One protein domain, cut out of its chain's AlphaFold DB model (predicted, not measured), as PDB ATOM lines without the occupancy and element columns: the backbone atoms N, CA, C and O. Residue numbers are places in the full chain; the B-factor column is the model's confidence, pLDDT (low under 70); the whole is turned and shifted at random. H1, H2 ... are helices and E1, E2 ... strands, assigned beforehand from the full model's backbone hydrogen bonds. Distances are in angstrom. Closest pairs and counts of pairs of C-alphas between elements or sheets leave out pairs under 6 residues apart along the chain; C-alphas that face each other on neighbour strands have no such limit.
ATOM      1  N   GLU A 321     189.772  49.405 157.912       91.12
ATOM      2  CA  GLU A 321     190.598  50.633 157.904       91.12
ATOM      3  C   GLU A 321     191.858  50.420 157.050       91.12
ATOM      4  O   GLU A 321     192.681  49.550 157.335       91.12
ATOM      5  N   ASP A 322     192.051  51.263 156.039       90.38
ATOM      6  CA  ASP A 322     193.266  51.314 155.234       90.38
ATOM      7  C   ASP A 322     193.783  52.755 155.174       90.38
ATOM      8  O   ASP A 322     193.284  53.612 154.443       90.38
ATOM      9  N   ARG A 323     194.838  53.029 155.947       87.31
ATOM     10  CA  ARG A 323     195.472  54.356 156.008       87.31
ATOM     11  C   ARG A 323     196.196  54.744 154.717       87.31
ATOM     12  O   ARG A 323     196.511  55.921 154.554       87.31
ATOM     13  N   SER A 324     196.459  53.789 153.824       86.56
ATOM     14  CA  SER A 324     197.076  54.028 152.516       86.56
ATOM     15  C   SER A 324     196.057  54.297 151.405       86.56
ATOM     16  O   SER A 324     196.444  54.794 150.350       86.56
ATOM     17  N   LEU A 325     194.765  54.030 151.642       87.44
ATOM     18  CA  LEU A 325     193.687  54.211 150.667       87.44
ATOM     19  C   LEU A 325     193.695  55.646 150.097       87.44
ATOM     20  O   LEU A 325     193.529  56.595 150.870       87.44
ATOM     21  N   PRO A 326     193.888  55.844 148.780       87.56
ATOM     22  CA  PRO A 326     193.867  57.176 148.185       87.56
ATOM     23  C   PRO A 326     192.487  57.820 148.335       87.56
ATOM     24  O   PRO A 326     191.486  57.231 147.934       87.56
ATOM     25  N   VAL A 327     192.439  59.026 148.902       88.00
ATOM     26  CA  VAL A 327     191.212  59.832 148.993       88.00
ATOM     27  C   VAL A 327     191.063  60.591 147.680       88.00
ATOM     28  O   VAL A 327     191.830  61.514 147.416       88.00
ATOM     29  N   VAL A 328     190.124  60.156 146.839       87.12
ATOM     30  CA  VAL A 328     189.828  60.748 145.524       87.12
ATOM     31  C   VAL A 328     188.328  60.616 145.262       87.12
ATOM     32  O   VAL A 328     187.784  59.520 145.431       87.12
ATOM     33  N   LEU A 329     187.672  61.704 144.853       91.25
ATOM     34  CA  LEU A 329     186.276  61.690 144.407       91.25
ATOM     35  C   LEU A 329     186.115  60.755 143.195       91.25
ATOM     36  O   LEU A 329     186.960  60.747 142.299       91.25
ATOM     37  N   ASP A 330     185.040  59.973 143.134       92.12
ATOM     38  CA  ASP A 330     184.783  59.123 141.974       92.12
ATOM     39  C   ASP A 330     184.178  59.948 140.836       92.12
ATOM     40  O   ASP A 330     182.966  60.132 140.777       92.12
ATOM     41  N   LEU A 331     185.004  60.445 139.914       92.75
ATOM     42  CA  LEU A 331     184.558  61.265 138.778       92.75
ATOM     43  C   LEU A 331     183.519  60.580 137.866       92.75
ATOM     44  O   LEU A 331     182.881  61.274 137.079       92.75
ATOM     45  N   GLN A 332     183.329  59.258 137.965       92.12
ATOM     46  CA  GLN A 332     182.347  58.498 137.178       92.12
ATOM     47  C   GLN A 332     180.973  58.373 137.858       92.12
ATOM     48  O   GLN A 332     180.049  57.828 137.258       92.12
ATOM     49  N   HIS A 333     180.823  58.840 139.104       94.62
ATOM     50  CA  HIS A 333     179.540  58.781 139.807       94.62
ATOM     51  C   HIS A 333     178.609  59.942 139.421       94.62
ATOM     52  O   HIS A 333     178.899  61.114 139.697       94.62
ATOM     53  N   ASP A 334     177.460  59.576 138.850       94.12
ATOM     54  CA  ASP A 334     176.419  60.462 138.329       94.12
ATOM     55  C   ASP A 334     175.143  60.372 139.199       94.12
ATOM     56  O   ASP A 334     174.430  59.367 139.144       94.12
ATOM     57  N   PRO A 335     174.776  61.411 139.982       94.31
ATOM     58  CA  PRO A 335     173.579  61.369 140.837       94.31
ATOM     59  C   PRO A 335     172.239  61.341 140.074       94.31
ATOM     60  O   PRO A 335     171.183  61.102 140.671       94.31
ATOM     61  N   PHE A 336     172.258  61.625 138.768       95.25
ATOM     62  CA  PHE A 336     171.095  61.664 137.878       95.25
ATOM     63  C   PHE A 336     171.442  61.070 136.511       95.25
ATOM     64  O   PHE A 336     172.582  61.124 136.059       95.25
ATOM     65  N   ARG A 337     170.435  60.546 135.807       95.25
ATOM     66  CA  ARG A 337     170.608  60.058 134.435       95.25
ATOM     67  C   ARG A 337     170.924  61.221 133.488       95.25
ATOM     68  O   ARG A 337     170.320  62.286 133.592       95.25
ATOM     69  N   GLY A 338     171.861  61.008 132.564       94.38
ATOM     70  CA  GLY A 338     172.295  62.041 131.617       94.38
ATOM     71  C   GLY A 338     173.050  63.203 132.270       94.38
ATOM     72  O   GLY A 338     173.040  64.302 131.721       94.38
ATOM     73  N   TRP A 339     173.658  62.975 133.440       96.56
ATOM     74  CA  TRP A 339     174.523  63.947 134.104       96.56
ATOM     75  C   TRP A 339     175.675  64.354 133.181       96.56
ATOM     76  O   TRP A 339     176.398  63.516 132.645       96.56
ATOM     77  N   GLN A 340     175.832  65.655 132.967       95.12
ATOM     78  CA  GLN A 340     176.876  66.192 132.107       95.12
ATOM     79  C   GLN A 340     177.349  67.540 132.635       95.12
ATOM     80  O   GLN A 340     176.561  68.477 132.766       95.12
ATOM     81  N   ILE A 341     178.655  67.656 132.878       95.50
ATOM     82  CA  ILE A 341     179.310  68.940 133.127       95.50
ATOM     83  C   ILE A 341     179.769  69.523 131.786       95.50
ATOM     84  O   ILE A 341     180.339  68.836 130.939       95.50
ATOM     85  N   SER A 342     179.492  70.805 131.574       94.62
ATOM     86  CA  SER A 342     179.816  71.551 130.357       94.62
ATOM     87  C   SER A 342     180.369  72.935 130.696       94.62
ATOM     88  O   SER A 342     180.260  73.402 131.832       94.62
ATOM     89  N   ARG A 343     180.986  73.604 129.714       94.88
ATOM     90  CA  ARG A 343     181.611  74.922 129.885       94.88
ATOM     91  C   ARG A 343     181.197  75.873 128.765       94.88
ATOM     92  O   ARG A 343     181.253  75.496 127.597       94.88
ATOM     93  N   ASP A 344     180.809  77.101 129.107       91.69
ATOM     94  CA  ASP A 344     180.482  78.133 128.116       91.69
ATOM     95  C   ASP A 344     181.717  78.897 127.604       91.69
ATOM     96  O   ASP A 344     182.830  78.793 128.123       91.69
ATOM     97  N   THR A 345     181.505  79.730 126.583       91.62
ATOM     98  CA  THR A 345     182.540  80.588 125.979       91.62
ATOM     99  C   THR A 345     183.072  81.683 126.908       91.62
ATOM    100  O   THR A 345     184.084  82.305 126.596       91.62
ATOM    101  N   ARG A 346     182.424  81.926 128.056       87.94
ATOM    102  CA  ARG A 346     182.887  82.835 129.119       87.94
ATOM    103  C   ARG A 346     183.639  82.086 130.224       87.94
ATOM    104  O   ARG A 346     184.007  82.686 131.232       87.94
ATOM    105  N   GLY A 347     183.870  80.787 130.039       90.88
ATOM    106  CA  GLY A 347     184.600  79.931 130.959       90.88
ATOM    107  C   GLY A 347     183.814  79.510 132.201       90.88
ATOM    108  O   GLY A 347     184.443  78.971 133.113       90.88
ATOM    109  N   ARG A 348     182.493  79.738 132.244       92.56
ATOM    110  CA  ARG A 348     181.605  79.261 133.316       92.56
ATOM    111  C   ARG A 348     181.262  77.796 133.095       92.56
ATOM    112  O   ARG A 348     181.067  77.380 131.956       92.56
ATOM    113  N   PHE A 349     181.163  77.047 134.181       95.12
ATOM    114  CA  PHE A 349     180.794  75.639 134.192       95.12
ATOM    115  C   PHE A 349     179.322  75.476 134.566       95.12
ATOM    116  O   PHE A 349     178.793  76.236 135.379       95.12
ATOM    117  N   PHE A 350     178.675  74.478 133.979       94.81
ATOM    118  CA  PHE A 350     177.268  74.141 134.179       94.81
ATOM    119  C   PHE A 350     177.131  72.629 134.290       94.81
ATOM    120  O   PHE A 350     177.862  71.909 133.612       94.81
ATOM    121  N   VAL A 351     176.172  72.162 135.078       95.06
ATOM    122  CA  VAL A 351     175.723  70.771 135.070       95.06
ATOM    123  C   VAL A 351     174.305  70.682 134.505       95.06
ATOM    124  O   VAL A 351     173.466  71.547 134.771       95.06
ATOM    125  N   THR A 352     174.064  69.643 133.712       94.69
ATOM    126  CA  THR A 352     172.752  69.258 133.178       94.69
ATOM    127  C   THR A 352     172.437  67.806 133.499       94.69
ATOM    128  O   THR A 352     173.358  66.996 133.560       94.69
ATOM    129  N   TRP A 353     171.156  67.461 133.647       94.81
ATOM    130  CA  TRP A 353     170.681  66.073 133.731       94.81
ATOM    131  C   TRP A 353     169.272  65.902 133.141       94.81
ATOM    132  O   TRP A 353     168.559  66.879 132.904       94.81
ATOM    133  N   GLU A 354     168.852  64.657 132.888       93.56
ATOM    134  CA  GLU A 354     167.512  64.358 132.367       93.56
ATOM    135  C   GLU A 354     166.410  64.839 133.325       93.56
ATOM    136  O   GLU A 354     166.410  64.521 134.513       93.56
ATOM    137  N   GLY A 355     165.438  65.586 132.793       85.81
ATOM    138  CA  GLY A 355     164.340  66.172 133.570       85.81
ATOM    139  C   GLY A 355     164.638  67.561 134.146       85.81
ATOM    140  O   GLY A 355     163.708  68.237 134.582       85.81
ATOM    141  N   GLN A 356     165.885  68.037 134.091       86.38
ATOM    142  CA  GLN A 356     166.215  69.402 134.493       86.38
ATOM    143  C   GLN A 356     165.740  70.421 133.444       86.38
ATOM    144  O   GLN A 356     166.027  70.293 132.255       86.38
ATOM    145  N   SER A 357     165.037  71.467 133.882       78.19
ATOM    146  CA  SER A 357     164.466  72.491 132.994       78.19
ATOM    147  C   SER A 357     165.476  73.539 132.513       78.19
ATOM    148  O   SER A 357     165.334  74.071 131.413       78.19
ATOM    149  N   THR A 358     166.495  73.849 133.321       85.38
ATOM    150  CA  THR A 358     167.568  74.800 132.985       85.38
ATOM    151  C   THR A 358     168.915  74.313 133.528       85.38
ATOM    152  O   THR A 358     168.940  73.816 134.653       85.38
ATOM    153  N   PRO A 359     170.031  74.470 132.786       90.62
ATOM    154  CA  PRO A 359     171.359  74.102 133.278       90.62
ATOM    155  C   PRO A 359     171.725  74.836 134.572       90.62
ATOM    156  O   PRO A 359     171.699  76.071 134.633       90.62
ATOM    157  N   LEU A 360     172.132  74.080 135.589       92.56
ATOM    158  CA  LEU A 360     172.575  74.617 136.871       92.56
ATOM    159  C   LEU A 360     174.021  75.097 136.745       92.56
ATOM    160  O   LEU A 360     174.928  74.321 136.453       92.56
ATOM    161  N   THR A 361     174.250  76.394 136.945       93.94
ATOM    162  CA  THR A 361     175.608  76.954 136.894       93.94
ATOM    163  C   THR A 361     176.408  76.483 138.107       93.94
ATOM    164  O   THR A 361     175.982  76.681 139.239       93.94
ATOM    165  N   ILE A 362     177.584  75.900 137.870       94.69
ATOM    166  CA  ILE A 362     178.511  75.438 138.913       94.69
ATOM    167  C   ILE A 362     179.376  76.598 139.419       94.69
ATOM    168  O   ILE A 362     179.634  76.712 140.611       94.69
ATOM    169  N   GLY A 363     179.803  77.486 138.517       94.06
ATOM    170  CA  GLY A 363     180.654  78.637 138.823       94.06
ATOM    171  C   GLY A 363     181.656  78.914 137.705       94.06
ATOM    172  O   GLY A 363     181.437  78.544 136.550       94.06
ATOM    173  N   LYS A 364     182.772  79.565 138.028       93.56
ATOM    174  CA  LYS A 364     183.916  79.771 137.122       93.56
ATOM    175  C   LYS A 364     185.231  79.664 137.889       93.56
ATOM    176  O   LYS A 364     185.238  79.821 139.106       93.56
ATOM    177  N   SER A 365     186.339  79.474 137.173       94.50
ATOM    178  CA  SER A 365     187.666  79.625 137.776       94.50
ATOM    179  C   SER A 365     187.874  81.066 138.261       94.50
ATOM    180  O   SER A 365     187.555  82.027 137.552       94.50
ATOM    181  N   VAL A 366     188.399  81.194 139.474       94.00
ATOM    182  CA  VAL A 366     188.808  82.427 140.145       94.00
ATOM    183  C   VAL A 366     190.247  82.228 140.618       94.00
ATOM    184  O   VAL A 366     190.599  81.151 141.091       94.00
ATOM    185  N   SER A 367     191.069  83.264 140.467       92.00
ATOM    186  CA  SER A 367     192.436  83.325 140.986       92.00
ATOM    187  C   SER A 367     192.515  84.439 142.024       92.00
ATOM    188  O   SER A 367     191.929  85.506 141.817       92.00
ATOM    189  N   TYR A 368     193.220  84.191 143.123       89.12
ATOM    190  CA  TYR A 368     193.408  85.142 144.211       89.12
ATOM    191  C   TYR A 368     194.854  85.100 144.711       89.12
ATOM    192  O   TYR A 368     195.419  84.027 144.905       89.12
ATOM    193  N   THR A 369     195.451  86.270 144.942       87.81
ATOM    194  CA  THR A 369     196.827  86.394 145.443       87.81
ATOM    195  C   THR A 369     196.827  86.988 146.844       87.81
ATOM    196  O   THR A 369     196.324  88.084 147.077       87.81
ATOM    197  N   TYR A 370     197.442  86.267 147.776       82.56
ATOM    198  CA  TYR A 370     197.743  86.728 149.124       82.56
ATOM    199  C   TYR A 370     199.099  87.438 149.113       82.56
ATOM    200  O   TYR A 370     200.124  86.828 149.428       82.56
ATOM    201  N   ASP A 371     199.113  88.725 148.756       79.06
ATOM    202  CA  ASP A 371     200.341  89.531 148.617       79.06
ATOM    203  C   ASP A 371     201.249  89.462 149.858       79.06
ATOM    204  O   ASP A 371     202.469  89.359 149.743       79.06
ATOM    205  N   SER A 372     200.657  89.424 151.057       75.44
ATOM    206  CA  SER A 372     201.370  89.314 152.341       75.44
ATOM    207  C   SER A 372     202.104  87.984 152.561       75.44
ATOM    208  O   SER A 372     202.928  87.892 153.471       75.44
ATOM    209  N   ARG A 373     201.811  86.954 151.757       70.94
ATOM    210  CA  ARG A 373     202.445  85.625 151.808       70.94
ATOM    211  C   ARG A 373     203.109  85.210 150.489       70.94
ATOM    212  O   ARG A 373     203.805  84.203 150.474       70.94
ATOM    213  N   GLY A 374     202.897  85.946 149.393       81.25
ATOM    214  CA  GLY A 374     203.376  85.570 148.057       81.25
ATOM    215  C   GLY A 374     202.731  84.293 147.499       81.25
ATOM    216  O   GLY A 374     203.339  83.610 146.681       81.25
ATOM    217  N   ILE A 375     201.524  83.947 147.962       81.50
ATOM    218  CA  ILE A 375     200.790  82.739 147.554       81.50
ATOM    219  C   ILE A 375     199.657  83.148 146.613       81.50
ATOM    220  O   ILE A 375     198.816  83.959 146.991       81.50
ATOM    221  N   THR A 376     199.593  82.544 145.427       87.00
ATOM    222  CA  THR A 376     198.414  82.610 144.552       87.00
ATOM    223  C   THR A 376     197.679  81.278 144.593       87.00
ATOM    224  O   THR A 376     198.287  80.231 144.371       87.00
ATOM    225  N   THR A 377     196.377  81.329 144.855       87.94
ATOM    226  CA  THR A 377     195.460  80.192 144.774       87.94
ATOM    227  C   THR A 377     194.512  80.346 143.588       87.94
ATOM    228  O   THR A 377     194.178  81.456 143.169       87.94
ATOM    229  N   VAL A 378     194.084  79.221 143.024       91.25
ATOM    230  CA  VAL A 378     193.120  79.125 141.925       91.25
ATOM    231  C   VAL A 378     192.125  78.024 142.261       91.25
ATOM    232  O   VAL A 378     192.535  76.934 142.649       91.25
ATOM    233  N   GLY A 379     190.840  78.303 142.069       93.00
ATOM    234  CA  GLY A 379     189.753  77.348 142.291       93.00
ATOM    235  C   GLY A 379     188.423  77.872 141.756       93.00
ATOM    236  O   GLY A 379     188.381  78.820 140.966       93.00
ATOM    237  N   LEU A 380     187.324  77.258 142.169       94.94
ATOM    238  CA  LEU A 380     185.963  77.551 141.749       94.94
ATOM    239  C   LEU A 380     185.357  78.679 142.587       94.94
ATOM    240  O   LEU A 380     185.373  78.633 143.816       94.94
ATOM    241  N   GLY A 381     184.757  79.667 141.928       94.25
ATOM    242  CA  GLY A 381     183.902  80.670 142.562       94.25
ATOM    243  C   GLY A 381     182.503  80.710 141.948       94.25
ATOM    244  O   GLY A 381     182.352  80.890 140.733       94.25
ATOM    245  N   ARG A 382     181.483  80.614 142.806       93.00
ATOM    246  CA  ARG A 382     180.064  80.870 142.517       93.00
ATOM    247  C   ARG A 382     179.531  81.927 143.497       93.00
ATOM    248  O   ARG A 382     178.922  81.572 144.502       93.00
ATOM    249  N   PRO A 383     179.775  83.225 143.240       85.31
ATOM    250  CA  PRO A 383     179.283  84.296 144.099       85.31
ATOM    251  C   PRO A 383     177.778  84.524 143.909       85.31
ATOM    252  O   PRO A 383     177.258  84.403 142.803       85.31
ATOM    253  N   SER A 384     177.084  84.953 144.963       84.12
ATOM    254  CA  SER A 384     175.632  85.203 144.944       84.12
ATOM    255  C   SER A 384     175.181  86.463 144.211       84.12
ATOM    256  O   SER A 384     173.980  86.673 144.041       84.12
ATOM    257  N   TYR A 385     176.113  87.322 143.793       80.12
ATOM    258  CA  TYR A 385     175.822  88.454 142.913       80.12
ATOM    259  C   TYR A 385     175.839  88.072 141.424       80.12
ATOM    260  O   TYR A 385     175.540  88.920 140.578       80.12
ATOM    261  N   ASP A 386     176.192  86.826 141.079       77.44
ATOM    262  CA  ASP A 386     175.940  86.322 139.733       77.44
ATOM    263  C   ASP A 386     174.423  86.237 139.490       77.44
ATOM    264  O   ASP A 386     173.628  85.984 140.393       77.44
ATOM    265  N   ARG A 387     174.006  86.490 138.251       76.12
ATOM    266  CA  ARG A 387     172.592  86.441 137.837       76.12
ATOM    267  C   ARG A 387     172.294  85.160 137.060       76.12
ATOM    268  O   ARG A 387     171.490  85.172 136.129       76.12
ATOM    269  N   THR A 388     173.004  84.077 137.372       80.25
ATOM    270  CA  THR A 388     172.808  82.783 136.718       80.25
ATOM    271  C   THR A 388     171.639  82.007 137.332       80.25
ATOM    272  O   THR A 388     171.269  82.249 138.478       80.25
ATOM    273  N   PRO A 389     171.011  81.076 136.592       77.62
ATOM    274  CA  PRO A 389     169.994  80.193 137.162       77.62
ATOM    275  C   PRO A 389     170.527  79.327 138.321       77.62
ATOM    276  O   PRO A 389     171.733  79.081 138.442       77.62
ATOM    277  N   GLY A 390     169.611  78.840 139.165       83.75
ATOM    278  CA  GLY A 390     169.917  77.899 140.253       83.75
ATOM    279  C   GLY A 390     170.543  78.515 141.510       83.75
ATOM    280  O   GLY A 390     171.318  77.859 142.211       83.75
ATOM    281  N   HIS A 391     170.278  79.795 141.772       90.88
ATOM    282  CA  HIS A 391     170.491  80.391 143.093       90.88
ATOM    283  C   HIS A 391     169.287  80.072 143.983       90.88
ATOM    284  O   HIS A 391     168.153  80.343 143.589       90.88
ATOM    285  N   VAL A 392     169.532  79.506 145.165       93.31
ATOM    286  CA  VAL A 392     168.487  79.154 146.135       93.31
ATOM    287  C   VAL A 392     168.678  80.041 147.356       93.31
ATOM    288  O   VAL A 392     169.677  79.923 148.062       93.31
ATOM    289  N   ARG A 393     167.754  80.978 147.576       93.88
ATOM    290  CA  ARG A 393     167.879  81.983 148.639       93.88
ATOM    291  C   ARG A 393     167.426  81.441 149.989       93.88
ATOM    292  O   ARG A 393     166.600  80.540 150.068       93.88
ATOM    293  N   PHE A 394     168.005  81.998 151.043       96.94
ATOM    294  CA  PHE A 394     167.540  81.846 152.412       96.94
ATOM    295  C   PHE A 394     166.670  83.055 152.762       96.94
ATOM    296  O   PHE A 394     167.186  84.118 153.108       96.94
ATOM    297  N   GLU A 395     165.352  82.886 152.667       95.75
ATOM    298  CA  GLU A 395     164.376  83.894 153.081       95.75
ATOM    299  C   GLU A 395     163.772  83.497 154.440       95.75
ATOM    300  O   GLU A 395     163.080  82.483 154.509       95.75
ATOM    301  N   PRO A 396     164.013  84.251 155.535       95.69
ATOM    302  CA  PRO A 396     163.607  83.872 156.896       95.69
ATOM    303  C   PRO A 396     162.143  83.450 157.044       95.69
ATOM    304  O   PRO A 396     161.846  82.487 157.747       95.69
ATOM    305  N   ASP A 397     161.247  84.133 156.333       94.25
ATOM    306  CA  ASP A 397     159.803  83.909 156.333       94.25
ATOM    307  C   ASP A 397     159.426  82.456 155.966       94.25
ATOM    308  O   ASP A 397     158.456  81.937 156.506       94.25
ATOM    309  N   GLU A 398     160.208  81.773 155.118       95.88
ATOM    310  CA  GLU A 398     159.992  80.364 154.724       95.88
ATOM    311  C   GLU A 398     160.328  79.359 155.845       95.88
ATOM    312  O   GLU A 398     159.940  78.188 155.803       95.88
ATOM    313  N   TRP A 399     161.079  79.809 156.851       96.06
ATOM    314  CA  TRP A 399     161.660  78.975 157.903       96.06
ATOM    315  C   TRP A 399     161.081  79.269 159.290       96.06
ATOM    316  O   TRP A 399     161.257  78.452 160.195       96.06
ATOM    317  N   ASN A 400     160.384  80.397 159.463       91.94
ATOM    318  CA  ASN A 400     159.903  80.851 160.769       91.94
ATOM    319  C   ASN A 400     158.934  79.845 161.433       91.94
ATOM    320  O   ASN A 400     159.074  79.563 162.620       91.94
ATOM    321  N   ASP A 401     158.050  79.190 160.672       92.44
ATOM    322  CA  ASP A 401     157.138  78.145 161.189       92.44
ATOM    323  C   ASP A 401     157.868  76.914 161.767       92.44
ATOM    324  O   ASP A 401     157.296  76.128 162.521       92.44
ATOM    325  N   GLN A 402     159.136  76.712 161.394       92.62
ATOM    326  CA  GLN A 402     159.945  75.552 161.783       92.62
ATOM    327  C   GLN A 402     160.998  75.883 162.852       92.62
ATOM    328  O   GLN A 402     161.534  74.965 163.476       92.62
ATOM    329  N   PHE A 403     161.333  77.167 163.023       94.75
ATOM    330  CA  PHE A 403     162.473  77.629 163.821       94.75
ATOM    331  C   PHE A 403     162.181  78.910 164.631       94.75
ATOM    332  O   PHE A 403     163.119  79.567 165.084       94.75
ATOM    333  N   ASP A 404     160.909  79.268 164.840       93.88
ATOM    334  CA  ASP A 404     160.477  80.553 165.413       93.88
ATOM    335  C   ASP A 404     161.161  81.737 164.696       93.88
ATOM    336  O   ASP A 404     161.419  81.683 163.501       93.88
ATOM    337  N   HIS A 405     161.521  82.808 165.404       96.12
ATOM    338  CA  HIS A 405     162.233  83.958 164.837       96.12
ATOM    339  C   HIS A 405     163.767  83.797 164.777       96.12
ATOM    340  O   HIS A 405     164.486  84.764 164.519       96.12
ATOM    341  N   TRP A 406     164.317  82.590 164.976       96.88
ATOM    342  CA  TRP A 406     165.754  82.352 164.772       96.88
ATOM    343  C   TRP A 406     166.249  82.641 163.336       96.88
ATOM    344  O   TRP A 406     167.357  83.171 163.210       96.88
ATOM    345  N   PRO A 407     165.484  82.378 162.254       96.94
ATOM    346  CA  PRO A 407     165.872  82.745 160.892       96.94
ATOM    347  C   PRO A 407     166.070  84.257 160.691       96.94
ATOM    348  O   PRO A 407     166.981  84.658 159.966       96.94
ATOM    349  N   GLU A 408     165.285  85.101 161.375       96.50
ATOM    350  CA  GLU A 408     165.447  86.566 161.362       96.50
ATOM    351  C   GLU A 408     166.803  86.984 161.945       96.50
ATOM    352  O   GLU A 408     167.519  87.794 161.354       96.50
ATOM    353  N   LEU A 409     167.173  86.396 163.090       95.62
ATOM    354  CA  LEU A 409     168.439  86.651 163.784       95.62
ATOM    355  C   LEU A 409     169.651  86.132 162.988       95.62
ATOM    356  O   LEU A 409     170.729  86.725 163.026       95.62
ATOM    357  N   LEU A 410     169.460  85.044 162.238       95.88
ATOM    358  CA  LEU A 410     170.479  84.417 161.400       95.88
ATOM    359  C   LEU A 410     170.751  85.188 160.098       95.88
ATOM    360  O   LEU A 410     171.893  85.211 159.624       95.88
ATOM    361  N   PHE A 411     169.732  85.840 159.529       97.19
ATOM    362  CA  PHE A 411     169.814  86.482 158.214       97.19
ATOM    363  C   PHE A 411     170.985  87.464 158.045       97.19
ATOM    364  O   PHE A 411     171.651  87.376 157.016       97.19
ATOM    365  N   PRO A 412     171.322  88.360 158.995       96.12
ATOM    366  CA  PRO A 412     172.452  89.275 158.816       96.12
ATOM    367  C   PRO A 412     173.807  88.571 158.693       96.12
ATOM    368  O   PRO A 412     174.671  89.045 157.959       96.12
ATOM    369  N   THR A 413     173.975  87.414 159.345       94.38
ATOM    370  CA  THR A 413     175.168  86.571 159.165       94.38
ATOM    371  C   THR A 413     175.154  85.946 157.773       94.38
ATOM    372  O   THR A 413     176.106  86.112 157.018       94.38
ATOM    373  N   ALA A 414     174.049  85.307 157.384       95.31
ATOM    374  CA  ALA A 414     173.914  84.682 156.068       95.31
ATOM    375  C   ALA A 414     174.090  85.672 154.900       95.31
ATOM    376  O   ALA A 414     174.725  85.368 153.889       95.31
ATOM    377  N   HIS A 415     173.552  86.885 155.039       94.50
ATOM    378  CA  HIS A 415     173.715  87.963 154.068       94.50
ATOM    379  C   HIS A 415     175.176  88.426 153.967       94.50
ATOM    380  O   HIS A 415     175.663  88.642 152.859       94.50
ATOM    381  N   ALA A 416     175.903  88.499 155.086       92.19
ATOM    382  CA  ALA A 416     177.321  88.854 155.082       92.19
ATOM    383  C   ALA A 416     178.234  87.775 154.476       92.19
ATOM    384  O   ALA A 416     179.176  88.126 153.769       92.19
ATOM    385  N   GLU A 417     177.956  86.492 154.730       90.69
ATOM    386  CA  GLU A 417     178.763  85.372 154.216       90.69
ATOM    387  C   GLU A 417     178.484  85.063 152.739       90.69
ATOM    388  O   GLU A 417     179.392  84.755 151.969       90.69
ATOM    389  N   SER A 418     177.215  85.108 152.328       93.00
ATOM    390  CA  SER A 418     176.785  84.575 151.031       93.00
ATOM    391  C   SER A 418     175.756  85.432 150.306       93.00
ATOM    392  O   SER A 418     175.304  85.038 149.238       93.00
ATOM    393  N   GLY A 419     175.319  86.577 150.833       93.62
ATOM    394  CA  GLY A 419     174.104  87.228 150.327       93.62
ATOM    395  C   GLY A 419     172.849  86.359 150.513       93.62
ATOM    396  O   GLY A 419     171.960  86.393 149.659       93.62
ATOM    397  N   ALA A 420     172.823  85.565 151.594       95.56
ATOM    398  CA  ALA A 420     171.758  84.644 151.985       95.56
ATOM    399  C   ALA A 420     171.389  83.638 150.876       95.56
ATOM    400  O   ALA A 420     170.256  83.595 150.402       95.56
ATOM    401  N   ASP A 421     172.362  82.839 150.431       95.31
ATOM    402  CA  ASP A 421     172.219  81.955 149.270       95.31
ATOM    403  C   ASP A 421     172.890  80.588 149.496       95.31
ATOM    404  O   ASP A 421     174.108  80.477 149.659       95.31
ATOM    405  N   PHE A 422     172.077  79.529 149.504       96.25
ATOM    406  CA  PHE A 422     172.514  78.146 149.702       96.25
ATOM    407  C   PHE A 422     173.410  77.634 148.559       96.25
ATOM    408  O   PHE A 422     174.191  76.703 148.760       96.25
ATOM    409  N   SER A 423     173.334  78.241 147.374       94.06
ATOM    410  CA  SER A 423     174.061  77.821 146.173       94.06
ATOM    411  C   SER A 423     175.438  78.487 146.020       94.06
ATOM    412  O   SER A 423     176.040  78.382 144.949       94.06
ATOM    413  N   VAL A 424     175.950  79.188 147.039       94.50
ATOM    414  CA  VAL A 424     177.292  79.802 147.003       94.50
ATOM    415  C   VAL A 424     178.370  78.783 147.347       94.50
ATOM    416  O   VAL A 424     178.312  78.118 148.384       94.50
ATOM    417  N   ILE A 425     179.386  78.718 146.486       93.88
ATOM    418  CA  ILE A 425     180.579  77.884 146.647       93.88
ATOM    419  C   ILE A 425     181.816  78.734 146.369       93.88
ATOM    420  O   ILE A 425     181.878  79.409 145.337       93.88
ATOM    421  N   ASN A 426     182.814  78.660 147.248       92.69
ATOM    422  CA  ASN A 426     184.151  79.193 146.996       92.69
ATOM    423  C   ASN A 426     185.206  78.141 147.355       92.69
ATOM    424  O   ASN A 426     185.168  77.558 148.429       92.69
ATOM    425  N   ALA A 427     186.148  77.902 146.451       91.44
ATOM    426  CA  ALA A 427     187.287  76.999 146.638       91.44
ATOM    427  C   ALA A 427     188.606  77.617 146.119       91.44
ATOM    428  O   ALA A 427     189.656  76.983 146.093       91.44
ATOM    429  N   TRP A 428     188.571  78.897 145.735       88.88
ATOM    430  CA  TRP A 428     189.717  79.668 145.243       88.88
ATOM    431  C   TRP A 428     190.617  80.240 146.350       88.88
ATOM    432  O   TRP A 428     191.577  80.942 146.035       88.88
ATOM    433  N   ASP A 429     190.319  79.978 147.623       85.62
ATOM    434  CA  ASP A 429     190.927  80.626 148.787       85.62
ATOM    435  C   ASP A 429     191.626  79.619 149.739       85.62
ATOM    436  O   ASP A 429     191.679  78.405 149.506       85.62
ATOM    437  N   LEU A 430     192.193  80.117 150.843       80.56
ATOM    438  CA  LEU A 430     192.868  79.276 151.842       80.56
ATOM    439  C   LEU A 430     191.919  78.366 152.643       80.56
ATOM    440  O   LEU A 430     192.390  77.374 153.208       80.56
ATOM    441  N   ALA A 431     190.605  78.618 152.655       79.62
ATOM    442  CA  ALA A 431     189.647  77.700 153.268       79.62
ATOM    443  C   ALA A 431     189.468  76.410 152.448       79.62
ATOM    444  O   ALA A 431     189.029  75.393 152.996       79.62
ATOM    445  N   GLY A 432     189.853  76.428 151.164       82.25
ATOM    446  CA  GLY A 432     189.922  75.277 150.256       82.25
ATOM    447  C   GLY A 432     188.565  74.841 149.714       82.25
ATOM    448  O   GLY A 432     188.453  74.530 148.533       82.25
ATOM    449  N   LEU A 433     187.535  74.877 150.556       88.50
ATOM    450  CA  LEU A 433     186.134  74.876 150.161       88.50
ATOM    451  C   LEU A 433     185.296  75.551 151.260       88.50
ATOM    452  O   LEU A 433     185.396  75.176 152.431       88.50
ATOM    453  N   THR A 434     184.426  76.479 150.874       91.81
ATOM    454  CA  THR A 434     183.282  76.963 151.654       91.81
ATOM    455  C   THR A 434     181.992  76.766 150.862       91.81
ATOM    456  O   THR A 434     181.958  76.963 149.644       91.81
ATOM    457  N   VAL A 435     180.914  76.373 151.549       94.06
ATOM    458  CA  VAL A 435     179.618  76.079 150.913       94.06
ATOM    459  C   VAL A 435     178.418  76.595 151.704       94.06
ATOM    460  O   VAL A 435     178.405  76.607 152.937       94.06
ATOM    461  N   GLY A 436     177.357  76.948 150.981       94.62
ATOM    462  CA  GLY A 436     176.047  77.255 151.551       94.62
ATOM    463  C   GLY A 436     175.899  78.669 152.103       94.62
ATOM    464  O   GLY A 436     176.825  79.483 152.087       94.62
ATOM    465  N   PHE A 437     174.707  78.951 152.627       94.94
ATOM    466  CA  PHE A 437     174.280  80.314 152.952       94.94
ATOM    467  C   PHE A 437     175.038  80.966 154.129       94.94
ATOM    468  O   PHE A 437     175.025  82.188 154.264       94.94
ATOM    469  N   ILE A 438     175.750  80.171 154.934       92.44
ATOM    470  CA  ILE A 438     176.665  80.629 155.998       92.44
ATOM    471  C   ILE A 438     178.140  80.254 155.739       92.44
ATOM    472  O   ILE A 438     178.949  80.313 156.655       92.44
ATOM    473  N   GLN A 439     178.486  79.844 154.511       91.50
ATOM    474  CA  GLN A 439     179.857  79.522 154.076       91.50
ATOM    475  C   GLN A 439     180.617  78.546 154.999       91.50
ATOM    476  O   GLN A 439     181.740  78.804 155.428       91.50
ATOM    477  N   LEU A 440     180.024  77.372 155.254       90.94
ATOM    478  CA  LEU A 440     180.651  76.307 156.048       90.94
ATOM    479  C   LEU A 440     181.989  75.876 155.434       90.94
ATOM    480  O   LEU A 440     182.014  75.400 154.297       90.94
ATOM    481  N   ALA A 441     183.078  76.008 156.190       87.12
ATOM    482  CA  ALA A 441     184.438  75.792 155.708       87.12
ATOM    483  C   ALA A 441     184.946  74.350 155.898       87.12
ATOM    484  O   ALA A 441     184.707  73.715 156.925       87.12
ATOM    485  N   ALA A 442     185.705  73.843 154.922       85.56
ATOM    486  CA  ALA A 442     186.292  72.500 154.949       85.56
ATOM    487  C   ALA A 442     187.592  72.393 155.771       85.56
ATOM    488  O   ALA A 442     187.923  71.317 156.265       85.56
ATOM    489  N   HIS A 443     188.352  73.484 155.913       78.75
ATOM    490  CA  HIS A 443     189.654  73.466 156.595       78.75
ATOM    491  C   HIS A 443     189.580  73.406 158.135       78.75
ATOM    492  O   HIS A 443     190.602  73.127 158.770       78.75
ATOM    493  N   THR A 444     188.408  73.652 158.732       71.19
ATOM    494  CA  THR A 444     188.171  73.666 160.188       71.19
ATOM    495  C   THR A 444     187.560  72.343 160.673       71.19
ATOM    496  O   THR A 444     187.045  71.545 159.890       71.19
ATOM    497  N   SER A 445     187.603  72.080 161.984       66.00
ATOM    498  CA  SER A 445     186.865  70.959 162.593       66.00
ATOM    499  C   SER A 445     185.396  71.259 162.889       66.00
ATOM    500  O   SER A 445     184.654  70.336 163.220       66.00
ATOM    501  N   ASP A 446     184.991  72.526 162.807       69.31
ATOM    502  CA  ASP A 446     183.812  73.024 163.523       69.31
ATOM    503  C   ASP A 446     182.637  73.342 162.579       69.31
ATOM    504  O   ASP A 446     181.493  73.391 163.029       69.31
ATOM    505  N   ASP A 447     182.900  73.472 161.271       81.69
ATOM    506  CA  ASP A 447     181.920  73.932 160.280       81.69
ATOM    507  C   ASP A 447     181.414  72.796 159.363       81.69
ATOM    508  O   ASP A 447     180.372  72.184 159.623       81.69
ATOM    509  N   LEU A 448     182.129  72.482 158.272       88.62
ATOM    510  CA  LEU A 448     181.597  71.602 157.222       88.62
ATOM    511  C   LEU A 448     181.634  70.107 157.586       88.62
ATOM    512  O   LEU A 448     180.724  69.366 157.212       88.62
ATOM    513  N   ILE A 449     182.635  69.657 158.351       88.56
ATOM    514  CA  ILE A 449     182.736  68.256 158.803       88.56
ATOM    515  C   ILE A 449     181.548  67.871 159.710       88.56
ATOM    516  O   ILE A 449     180.865  66.894 159.386       88.56
ATOM    517  N   PRO A 450     181.223  68.609 160.797       86.94
ATOM    518  CA  PRO A 450     180.026  68.346 161.596       86.94
ATOM    519  C   PRO A 450     178.738  68.353 160.771       86.94
ATOM    520  O   PRO A 450     177.849  67.538 161.027       86.94
ATOM    521  N   PHE A 451     178.645  69.216 159.755       92.19
ATOM    522  CA  PHE A 451     177.476  69.252 158.884       92.19
ATOM    523  C   PHE A 451     177.361  68.016 157.984       92.19
ATOM    524  O   PHE A 451     176.296  67.402 157.961       92.19
ATOM    525  N   PHE A 452     178.440  67.557 157.339       93.69
ATOM    526  CA  PHE A 452     178.426  66.287 156.593       93.69
ATOM    527  C   PHE A 452     178.074  65.091 157.483       93.69
ATOM    528  O   PHE A 452     177.338  64.202 157.058       93.69
ATOM    529  N   LYS A 453     178.523  65.086 158.745       92.62
ATOM    530  CA  LYS A 453     178.146  64.052 159.722       92.62
ATOM    531  C   LYS A 453     176.645  64.088 160.036       92.62
ATOM    532  O   LYS A 453     176.014  63.034 160.044       92.62
ATOM    533  N   LYS A 454     176.058  65.282 160.223       90.94
ATOM    534  CA  LYS A 454     174.597  65.461 160.356       90.94
ATOM    535  C   LYS A 454     173.855  64.999 159.086       90.94
ATOM    536  O   LYS A 454     172.866  64.286 159.212       90.94
ATOM    537  N   LEU A 455     174.340  65.344 157.887       94.44
ATOM    538  CA  LEU A 455     173.733  64.947 156.607       94.44
ATOM    539  C   LEU A 455     173.720  63.425 156.405       94.44
ATOM    540  O   LEU A 455     172.660  62.872 156.143       94.44
ATOM    541  N   ILE A 456     174.858  62.740 156.570       94.69
ATOM    542  CA  ILE A 456     174.945  61.279 156.382       94.69
ATOM    543  C   ILE A 456     174.065  60.536 157.399       94.69
ATOM    544  O   ILE A 456     173.424  59.550 157.049       94.69
ATOM    545  N   ALA A 457     174.001  61.015 158.646       88.44
ATOM    546  CA  ALA A 457     173.175  60.397 159.681       88.44
ATOM    547  C   ALA A 457     171.665  60.624 159.475       88.44
ATOM    548  O   ALA A 457     170.873  59.733 159.767       88.44
ATOM    549  N   ALA A 458     171.255  61.807 159.004       89.25
ATOM    550  CA  ALA A 458     169.842  62.174 158.889       89.25
ATOM    551  C   ALA A 458     169.227  61.890 157.508       89.25
ATOM    552  O   ALA A 458     168.012  61.720 157.414       89.25
ATOM    553  N   LEU A 459     170.041  61.860 156.449       95.00
ATOM    554  CA  LEU A 459     169.633  61.683 155.051       95.00
ATOM    555  C   LEU A 459     170.519  60.632 154.345       95.00
ATOM    556  O   LEU A 459     171.140  60.956 153.331       95.00
ATOM    557  N   PRO A 460     170.609  59.384 154.849       91.38
ATOM    558  CA  PRO A 460     171.551  58.384 154.339       91.38
ATOM    559  C   PRO A 460     171.362  58.084 152.846       91.38
ATOM    560  O   PRO A 460     172.349  58.050 152.119       91.38
ATOM    561  N   ASP A 461     170.121  57.960 152.361       95.25
ATOM    562  CA  ASP A 461     169.839  57.697 150.939       95.25
ATOM    563  C   ASP A 461     170.249  58.868 150.024       95.25
ATOM    564  O   ASP A 461     170.689  58.665 148.893       95.25
ATOM    565  N   GLU A 462     170.130  60.112 150.502       97.62
ATOM    566  CA  GLU A 462     170.569  61.290 149.745       97.62
ATOM    567  C   GLU A 462     172.097  61.427 149.800       97.62
ATOM    568  O   GLU A 462     172.730  61.697 148.782       97.62
ATOM    569  N   ALA A 463     172.713  61.161 150.954       95.88
ATOM    570  CA  ALA A 463     174.164  61.140 151.098       95.88
ATOM    571  C   ALA A 463     174.811  60.064 150.210       95.88
ATOM    572  O   ALA A 463     175.770  60.366 149.507       95.88
ATOM    573  N   GLU A 464     174.246  58.854 150.160       95.44
ATOM    574  CA  GLU A 464     174.634  57.785 149.231       95.44
ATOM    575  C   GLU A 464     174.483  58.233 147.768       95.44
ATOM    576  O   GLU A 464     175.346  57.974 146.935       95.44
ATOM    577  N   ARG A 465     173.413  58.968 147.443       96.69
ATOM    578  CA  ARG A 465     173.173  59.468 146.086       96.69
ATOM    579  C   ARG A 465     174.168  60.542 145.641       96.69
ATOM    580  O   ARG A 465     174.539  60.560 144.467       96.69
ATOM    581  N   TYR A 466     174.571  61.455 146.521       97.62
ATOM    582  CA  TYR A 466     175.411  62.604 146.154       97.62
ATOM    583  C   TYR A 466     176.897  62.418 146.476       97.62
ATOM    584  O   TYR A 466     177.736  62.955 145.760       97.62
ATOM    585  N   PHE A 467     177.239  61.657 147.510       97.31
ATOM    586  CA  PHE A 467     178.615  61.398 147.934       97.31
ATOM    587  C   PHE A 467     178.749  59.954 148.462       97.31
ATOM    588  O   PHE A 467     179.037  59.764 149.647       97.31
ATOM    589  N   PRO A 468     178.553  58.921 147.613       95.81
ATOM    590  CA  PRO A 468     178.668  57.511 148.014       95.81
ATOM    591  C   PRO A 468     180.057  57.158 148.561       95.81
ATOM    592  O   PRO A 468     180.218  56.170 149.280       95.81
ATOM    593  N   GLU A 469     181.075  57.956 148.252       96.00
ATOM    594  CA  GLU A 469     182.424  57.807 148.783       96.00
ATOM    595  C   GLU A 469     182.525  58.203 150.266       96.00
ATOM    596  O   GLU A 469     183.505  57.846 150.914       96.00
ATOM    597  N   LEU A 470     181.547  58.927 150.825       95.62
ATOM    598  CA  LEU A 470     181.538  59.383 152.215       95.62
ATOM    599  C   LEU A 470     180.624  58.520 153.091       95.62
ATOM    600  O   LEU A 470     179.533  58.115 152.704       95.62
ATOM    601  N   THR A 471     181.069  58.236 154.314       94.31
ATOM    602  CA  THR A 471     180.298  57.455 155.286       94.31
ATOM    603  C   THR A 471     180.682  57.795 156.728       94.31
ATOM    604  O   THR A 471     181.643  58.529 156.974       94.31
ATOM    605  N   LEU A 472     179.950  57.233 157.692       90.12
ATOM    606  CA  LEU A 472     180.273  57.303 159.114       90.12
ATOM    607  C   LEU A 472     180.736  55.938 159.622       90.12
ATOM    608  O   LEU A 472     179.985  54.967 159.578       90.12
ATOM    609  N   VAL A 473     181.944  55.883 160.184       84.75
ATOM    610  CA  VAL A 473     182.441  54.713 160.923       84.75
ATOM    611  C   VAL A 473     182.676  55.143 162.364       84.75
ATOM    612  O   VAL A 473     183.447  56.061 162.619       84.75
ATOM    613  N   ASN A 474     181.972  54.525 163.319       79.31
ATOM    614  CA  ASN A 474     182.008  54.891 164.746       79.31
ATOM    615  C   ASN A 474     181.738  56.386 165.041       79.31
ATOM    616  O   ASN A 474     182.182  56.915 166.058       79.31
ATOM    617  N   GLY A 475     181.003  57.073 164.158       80.94
ATOM    618  CA  GLY A 475     180.741  58.513 164.261       80.94
ATOM    619  C   GLY A 475     181.874  59.418 163.755       80.94
ATOM    620  O   GLY A 475     181.771  60.633 163.917       80.94
ATOM    621  N   GLU A 476     182.923  58.869 163.134       84.62
ATOM    622  CA  GLU A 476     183.943  59.620 162.389       84.62
ATOM    623  C   GLU A 476     183.622  59.632 160.884       84.62
ATOM    624  O   GLU A 476     183.253  58.607 160.301       84.62
ATOM    625  N   LEU A 477     183.789  60.790 160.241       91.31
ATOM    626  CA  LEU A 477     183.628  60.985 158.804       91.31
ATOM    627  C   LEU A 477     184.777  60.309 158.050       91.31
ATOM    628  O   LEU A 477     185.959  60.623 158.239       91.31
ATOM    629  N   CYS A 478     184.415  59.368 157.185       92.69
ATOM    630  CA  CYS A 478     185.342  58.499 156.479       92.69
ATOM    631  C   CYS A 478     185.079  58.511 154.976       92.69
ATOM    632  O   CYS A 478     183.933  58.465 154.538       92.69
ATOM    633  N   TYR A 479     186.159  58.482 154.200       94.75
ATOM    634  CA  TYR A 479     186.137  58.045 152.813       94.75
ATOM    635  C   TYR A 479     186.058  56.516 152.782       94.75
ATOM    636  O   TYR A 479     186.780  55.863 153.536       94.75
ATOM    637  N   ARG A 480     185.234  55.932 151.913       94.50
ATOM    638  CA  ARG A 480     185.142  54.484 151.686       94.50
ATOM    639  C   ARG A 480     185.255  54.149 150.202       94.50
ATOM    640  O   ARG A 480     184.749  54.869 149.348       94.50
ATOM    641  N   ARG A 481     185.899  53.020 149.897       93.62
ATOM    642  CA  ARG A 481     185.975  52.449 148.543       93.62
ATOM    643  C   ARG A 481     186.300  50.961 148.620       93.62
ATOM    644  O   ARG A 481     187.181  50.568 149.380       93.62
ATOM    645  N   SER A 482     185.614  50.136 147.828       90.06
ATOM    646  CA  SER A 482     185.914  48.700 147.659       90.06
ATOM    647  C   SER A 482     186.100  47.917 148.974       90.06
ATOM    648  O   SER A 482     187.093  47.214 149.146       90.06
ATOM    649  N   GLY A 483     185.173  48.072 149.929       89.81
ATOM    650  CA  GLY A 483     185.230  47.388 151.234       89.81
ATOM    651  C   GLY A 483     186.258  47.953 152.229       89.81
ATOM    652  O   GLY A 483     186.443  47.403 153.311       89.81
ATOM    653  N   LYS A 484     186.937  49.053 151.891       94.62
ATOM    654  CA  LYS A 484     187.906  49.737 152.758       94.62
ATOM    655  C   LYS A 484     187.425  51.130 153.136       94.62
ATOM    656  O   LYS A 484     186.643  51.731 152.399       94.62
ATOM    657  N   TYR A 485     187.945  51.669 154.237       94.69
ATOM    658  CA  TYR A 485     187.735  53.061 154.627       94.69
ATOM    659  C   TYR A 485     189.010  53.760 155.109       94.69
ATOM    660  O   TYR A 485     189.949  53.130 155.593       94.69
ATOM    661  N   ARG A 486     189.022  55.091 155.009       91.62
ATOM    662  CA  ARG A 486     190.053  55.982 155.545       91.62
ATOM    663  C   ARG A 486     189.398  57.196 156.190       91.62
ATOM    664  O   ARG A 486     188.537  57.841 155.599       91.62
ATOM    665  N   ARG A 487     189.823  57.519 157.407       90.25
ATOM    666  CA  ARG A 487     189.295  58.649 158.180       90.25
ATOM    667  C   ARG A 487     189.711  59.982 157.566       90.25
ATOM    668  O   ARG A 487     190.881  60.160 157.232       90.25
ATOM    669  N   LEU A 488     188.761  60.909 157.455       87.00
ATOM    670  CA  LEU A 488     188.984  62.257 156.919       87.00
ATOM    671  C   LEU A 488     189.216  63.295 158.026       87.00
ATOM    672  O   LEU A 488     189.909  64.282 157.798       87.00
ATOM    673  N   GLU A 489     188.744  63.030 159.248       83.75
ATOM    674  CA  GLU A 489     188.950  63.862 160.450       83.75
ATOM    675  C   GLU A 489     190.384  63.784 161.021       83.75
ATOM    676  O   GLU A 489     190.605  63.886 162.229       83.75
ATOM    677  N   VAL A 490     191.394  63.631 160.165       74.69
ATOM    678  CA  VAL A 490     192.811  63.601 160.556       74.69
ATOM    679  C   VAL A 490     193.461  64.968 160.371       74.69
ATOM    680  O   VAL A 490     193.165  65.688 159.416       74.69
ATOM    681  N   ARG A 491     194.384  65.316 161.272       66.12
ATOM    682  CA  ARG A 491     195.282  66.455 161.059       66.12
ATOM    683  C   ARG A 491     196.363  66.059 160.058       66.12
ATOM    684  O   ARG A 491     197.097  65.115 160.319       66.12
ATOM    685  N   TRP A 492     196.394  66.782 158.938       62.25
ATOM    686  CA  TRP A 492     197.441  66.860 157.907       62.25
ATOM    687  C   TRP A 492     198.209  65.582 157.483       62.25
ATOM    688  O   TRP A 492     199.035  65.064 158.236       62.25
ATOM    689  N   PRO A 493     198.122  65.198 156.193       48.53
ATOM    690  CA  PRO A 493     199.191  64.454 155.525       48.53
ATOM    691  C   PRO A 493     199.753  65.144 154.261       48.53
ATOM    692  O   PRO A 493     199.073  65.282 153.252       48.53
ATOM    693  N   ALA A 494     201.044  65.475 154.346       46.28
ATOM    694  CA  ALA A 494     202.112  65.540 153.330       46.28
ATOM    695  C   ALA A 494     201.954  66.148 151.906       46.28
ATOM    696  O   ALA A 494     203.004  66.380 151.313       46.28
ATOM    697  N   GLU A 495     200.770  66.394 151.330       52.38
ATOM    698  CA  GLU A 495     200.643  66.604 149.860       52.38
ATOM    699  C   GLU A 495     200.028  67.944 149.381       52.38
ATOM    700  O   GLU A 495     200.030  68.193 148.176       52.38
ATOM    701  N   ASP A 496     199.529  68.823 150.257       56.94
ATOM    702  CA  ASP A 496     198.959  70.126 149.846       56.94
ATOM    703  C   ASP A 496     200.070  71.203 149.714       56.94
ATOM    704  O   ASP A 496     200.899  71.329 150.620       56.94
ATOM    705  N   PRO A 497     200.135  71.974 148.603       53.12
ATOM    706  CA  PRO A 497     201.126  73.041 148.406       53.12
ATOM    707  C   PRO A 497     200.926  74.284 149.298       53.12
ATOM    708  O   PRO A 497     201.792  75.161 149.314       53.12
ATOM    709  N   VAL A 498     199.806  74.401 150.018       59.28
ATOM    710  CA  VAL A 498     199.572  75.462 151.012       59.28
ATOM    711  C   VAL A 498     200.259  75.112 152.345       59.28
ATOM    712  O   VAL A 498     200.130  73.982 152.803       59.28
ATOM    713  N   PRO A 499     200.944  76.055 153.023       59.47
ATOM    714  CA  PRO A 499     201.595  75.799 154.310       59.47
ATOM    715  C   PRO A 499     200.705  75.161 155.395       59.47
ATOM    716  O   PRO A 499     199.565  75.571 155.631       59.47
ATOM    717  N   ASN A 500     201.274  74.180 156.104       56.12
ATOM    718  CA  ASN A 500     200.582  73.326 157.076       56.12
ATOM    719  C   ASN A 500     199.971  74.084 158.278       56.12
ATOM    720  O   ASN A 500     199.152  73.512 158.993       56.12
ATOM    721  N   ASP A 501     200.371  75.337 158.541       55.97
ATOM    722  CA  ASP A 501     199.826  76.183 159.617       55.97
ATOM    723  C   ASP A 501     198.392  76.672 159.351       55.97
ATOM    724  O   ASP A 501     197.758  77.220 160.251       55.97
ATOM    725  N   LEU A 502     197.876  76.471 158.133       57.78
ATOM    726  CA  LEU A 502     196.621  77.062 157.661       57.78
ATOM    727  C   LEU A 502     195.447  76.078 157.538       57.78
ATOM    728  O   LEU A 502     194.319  76.512 157.314       57.78
ATOM    729  N   VAL A 503     195.684  74.766 157.648       61.56
ATOM    730  CA  VAL A 503     194.698  73.741 157.260       61.56
ATOM    731  C   VAL A 503     194.660  72.608 158.285       61.56
ATOM    732  O   VAL A 503     195.477  71.689 158.243       61.56
ATOM    733  N   ASP A 504     193.673  72.619 159.186       62.06
ATOM    734  CA  ASP A 504     193.589  71.595 160.239       62.06
ATOM    735  C   ASP A 504     193.175  70.216 159.693       62.06
ATOM    736  O   ASP A 504     193.445  69.191 160.315       62.06
ATOM    737  N   ARG A 505     192.517  70.170 158.524       69.00
ATOM    738  CA  ARG A 505     191.825  68.976 157.995       69.00
ATOM    739  C   ARG A 505     192.201  68.615 156.558       69.00
ATOM    740  O   ARG A 505     191.335  68.381 155.719       69.00
ATOM    741  N   GLY A 506     193.508  68.518 156.299       74.62
ATOM    742  CA  GLY A 506     194.090  68.231 154.979       74.62
ATOM    743  C   GLY A 506     193.344  67.179 154.143       74.62
ATOM    744  O   GLY A 506     192.922  67.504 153.044       74.62
ATOM    745  N   LEU A 507     193.092  65.959 154.651       82.75
ATOM    746  CA  LEU A 507     192.405  64.921 153.851       82.75
ATOM    747  C   LEU A 507     190.962  65.260 153.475       82.75
ATOM    748  O   LEU A 507     190.526  64.887 152.390       82.75
ATOM    749  N   PHE A 508     190.215  65.919 154.363       87.38
ATOM    750  CA  PHE A 508     188.845  66.321 154.056       87.38
ATOM    751  C   PHE A 508     188.830  67.438 153.010       87.38
ATOM    752  O   PHE A 508     188.051  67.372 152.066       87.38
ATOM    753  N   VAL A 509     189.749  68.405 153.111       85.69
ATOM    754  CA  VAL A 509     189.915  69.428 152.069       85.69
ATOM    755  C   VAL A 509     190.337  68.786 150.746       85.69
ATOM    756  O   VAL A 509     189.689  69.043 149.740       85.69
ATOM    757  N   SER A 510     191.325  67.883 150.735       83.50
ATOM    758  CA  SER A 510     191.791  67.208 149.513       83.50
ATOM    759  C   SER A 510     190.745  66.322 148.827       83.50
ATOM    760  O   SER A 510     190.908  66.031 147.647       83.50
ATOM    761  N   PHE A 511     189.684  65.892 149.521       88.44
ATOM    762  CA  PHE A 511     188.554  65.199 148.887       88.44
ATOM    763  C   PHE A 511     187.764  66.123 147.942       88.44
ATOM    764  O   PHE A 511     187.269  65.663 146.917       88.44
ATOM    765  N   PHE A 512     187.677  67.416 148.272       88.38
ATOM    766  CA  PHE A 512     186.978  68.431 147.478       88.38
ATOM    767  C   PHE A 512     187.914  69.243 146.581       88.38
ATOM    768  O   PHE A 512     187.612  69.477 145.421       88.38
ATOM    769  N   ASN A 513     189.043  69.692 147.120       85.19
ATOM    770  CA  ASN A 513     190.000  70.565 146.460       85.19
ATOM    771  C   ASN A 513     191.417  70.076 146.774       85.19
ATOM    772  O   ASN A 513     192.042  70.469 147.763       85.19
ATOM    773  N   LYS A 514     191.911  69.159 145.937       81.06
ATOM    774  CA  LYS A 514     193.262  68.602 146.061       81.06
ATOM    775  C   LYS A 514     194.349  69.556 145.553       81.06
ATOM    776  O   LYS A 514     195.472  69.507 146.048       81.06
ATOM    777  N   ASN A 515     194.043  70.394 144.562       81.38
ATOM    778  CA  ASN A 515     195.017  71.243 143.883       81.38
ATOM    779  C   ASN A 515     194.571  72.706 143.889       81.38
ATOM    780  O   ASN A 515     193.827  73.143 143.021       81.38
ATOM    781  N   ARG A 516     195.132  73.502 144.798       82.31
ATOM    782  CA  ARG A 516     194.785  74.926 144.918       82.31
ATOM    783  C   ARG A 516     195.531  75.847 143.952       82.31
ATOM    784  O   ARG A 516     195.489  77.060 144.131       82.31
ATOM    785  N   GLN A 517     196.262  75.310 142.975       84.31
ATOM    786  CA  GLN A 517     196.965  76.089 141.944       84.31
ATOM    787  C   GLN A 517     196.271  76.025 140.575       84.31
ATOM    788  O   GLN A 517     196.591  76.821 139.692       84.31
ATOM    789  N   ALA A 518     195.312  75.114 140.391       86.38
ATOM    790  CA  ALA A 518     194.477  75.032 139.200       86.38
ATOM    791  C   ALA A 518     193.158  74.321 139.523       86.38
ATOM    792  O   ALA A 518     193.180  73.270 140.154       86.38
ATOM    793  N   LEU A 519     192.049  74.860 139.006       89.44
ATOM    794  CA  LEU A 519     190.713  74.258 139.086       89.44
ATOM    795  C   LEU A 519     190.751  72.783 138.641       89.44
ATOM    796  O   LEU A 519     191.095  72.510 137.487       89.44
ATOM    797  N   GLY A 520     190.406  71.869 139.549       87.56
ATOM    798  CA  GLY A 520     190.440  70.419 139.319       87.56
ATOM    799  C   GLY A 520     189.096  69.819 138.893       87.56
ATOM    800  O   GLY A 520     188.035  70.415 139.102       87.56
ATOM    801  N   ASP A 521     189.127  68.604 138.340       89.31
ATOM    802  CA  ASP A 521     187.902  67.875 137.984       89.31
ATOM    803  C   ASP A 521     187.165  67.383 139.242       89.31
ATOM    804  O   ASP A 521     185.938  67.463 139.297       89.31
ATOM    805  N   GLU A 522     187.881  66.959 140.294       89.56
ATOM    806  CA  GLU A 522     187.280  66.584 141.583       89.56
ATOM    807  C   GLU A 522     186.500  67.753 142.202       89.56
ATOM    808  O   GLU A 522     185.376  67.588 142.672       89.56
ATOM    809  N   GLU A 523     187.062  68.957 142.124       91.94
ATOM    810  CA  GLU A 523     186.457  70.191 142.625       91.94
ATOM    811  C   GLU A 523     185.177  70.550 141.858       91.94
ATOM    812  O   GLU A 523     184.139  70.833 142.462       91.94
ATOM    813  N   LEU A 524     185.222  70.469 140.523       93.56
ATOM    814  CA  LEU A 524     184.060  70.697 139.664       93.56
ATOM    815  C   LEU A 524     182.949  69.669 139.894       93.56
ATOM    816  O   LEU A 524     181.781  70.049 140.001       93.56
ATOM    817  N   HIS A 525     183.295  68.383 139.983       95.00
ATOM    818  CA  HIS A 525     182.325  67.315 140.213       95.00
ATOM    819  C   HIS A 525     181.703  67.429 141.608       95.00
ATOM    820  O   HIS A 525     180.477  67.403 141.723       95.00
ATOM    821  N   ALA A 526     182.495  67.630 142.664       94.81
ATOM    822  CA  ALA A 526     181.959  67.758 144.018       94.81
ATOM    823  C   ALA A 526     181.067  69.002 144.176       94.81
ATOM    824  O   ALA A 526     179.994  68.913 144.780       94.81
ATOM    825  N   ALA A 527     181.448  70.136 143.578       95.31
ATOM    826  CA  ALA A 527     180.613  71.333 143.546       95.31
ATOM    827  C   ALA A 527     179.297  71.102 142.784       95.31
ATOM    828  O   ALA A 527     178.232  71.482 143.272       95.31
ATOM    829  N   ALA A 528     179.335  70.429 141.629       95.81
ATOM    830  CA  ALA A 528     178.131  70.082 140.877       95.81
ATOM    831  C   ALA A 528     177.175  69.195 141.697       95.81
ATOM    832  O   ALA A 528     175.976  69.479 141.752       95.81
ATOM    833  N   ARG A 529     177.695  68.169 142.392       96.88
ATOM    834  CA  ARG A 529     176.889  67.296 143.268       96.88
ATOM    835  C   ARG A 529     176.305  68.049 144.460       96.88
ATOM    836  O   ARG A 529     175.125  67.878 144.752       96.88
ATOM    837  N   TRP A 530     177.083  68.922 145.106       95.81
ATOM    838  CA  TRP A 530     176.593  69.764 146.201       95.81
ATOM    839  C   TRP A 530     175.452  70.689 145.760       95.81
ATOM    840  O   TRP A 530     174.433  70.793 146.445       95.81
ATOM    841  N   LEU A 531     175.607  71.356 144.613       95.25
ATOM    842  CA  LEU A 531     174.592  72.264 144.079       95.25
ATOM    843  C   LEU A 531     173.318  71.517 143.685       95.25
ATOM    844  O   LEU A 531     172.230  71.988 144.002       95.25
ATOM    845  N   ALA A 532     173.434  70.342 143.062       95.25
ATOM    846  CA  ALA A 532     172.280  69.497 142.767       95.25
ATOM    847  C   ALA A 532     171.574  69.024 144.055       95.25
ATOM    848  O   ALA A 532     170.353  69.114 144.141       95.25
TER     849      ALA A 532
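AT A GLANCE: This is residues 321 to 532 of the 652 residues of the protein "Peptidase_M15_4 domain-containing protein" of Rhodoplanes elegans (UniProt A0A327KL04). A four-stranded sheet, E1 to E4, is curled like part of a barrel and has helix H6 over one face, near the middle of the domain; a small three-stranded sheet, E5 to E7, with H3 across one face, forms a separate part. Residues 425 to 426, 434 to 435 and 440 to 441 carry the curled sheet on from E4 in short antiparallel pairings, and H1 is the element farthest out. The 212 printed residues include six named helices and seven named strands, in the order E1 E2 E3 E4 H1 H2 H3 H4 E5 E6 E7 H5 H6; the class is mixed, with under half of the residues in named elements. Both sheets are antiparallel, in chain order; the whole is compact, with a radius of gyration of the C-alphas of 17.2 A and spans of 47 by 41 by 38 A.

HOW THE PARTS SIT: Begin at E1, residues 340 to 343, E2, 348 to 352, E3, 360 to 370, and E4, 375 to 382: a meander, each strand the antiparallel neighbour of the one before. Look for N and O within hydrogen-bond range at N 342 and O 350, 2.8 A, N 349 and O 363, 2.8 A, and N 366 and O 379, 2.8 A. E4 bends by 56 degrees at residue 379. H6, residues 521 to 532, is on this strongly twisted sheet, making two layers, at a height of 7.5 A; its closest C-alphas to E3 are Ala 528 and Ile 362, 5.7 A. H1, residues 400 to 403, and H2, 406 to 418, touch only at the corner, and only just, with 3 pairs of C-alphas within 8 A; the closest are Asn 400 and Pro 407, 6.3 A. H3, residues 448 to 458, is on the second meander, E5, 470 to 473, E6, 476 to 481, and E7, 484 to 487, again two layers; its closest C-alphas to E6 are Lys 453 and Leu 477, 6.3 A. There N 471 and O 478 are 2.9 A apart, and N 479 and O 486 2.8 A. H4, residues 460 to 466, touches H3 only at the corner, C-alphas 463 and 456 being closest at 5.3 A, and only grazes that sheet. H5, residues 506 to 512, also only grazes it, and touches residues 522 to 526 of H6; the closest C-alphas are Phe 512 and Glu 523, 5.2 A. Every O i to N i+4 pair is within hydrogen-bond range in H3, H4 and H6, against 7 of 9 in H2 and 2 of 3 in H5; H1 is too short for one.

IN THESE COORDINATES: Find C-alpha 340 at (176.876, 66.192, 132.107), where E1 begins. E3 runs 30.5 A, E4 21.4 A, H2 17.8 A, H6 16.4 A, E6 15.7 A and H3 15.2 A. H6 ends at C-alpha 532, (172.280, 69.497, 142.767).

THE WHOLE: The C-alphas of Gly 374 and Asp 401 are farthest apart, 48.6 A. The printed part has no cut; the links E4 to H1, H2 to H3 and E7 to H5 are long. pLDDT is under 70 at residues 445 to 446 and 491 to 505.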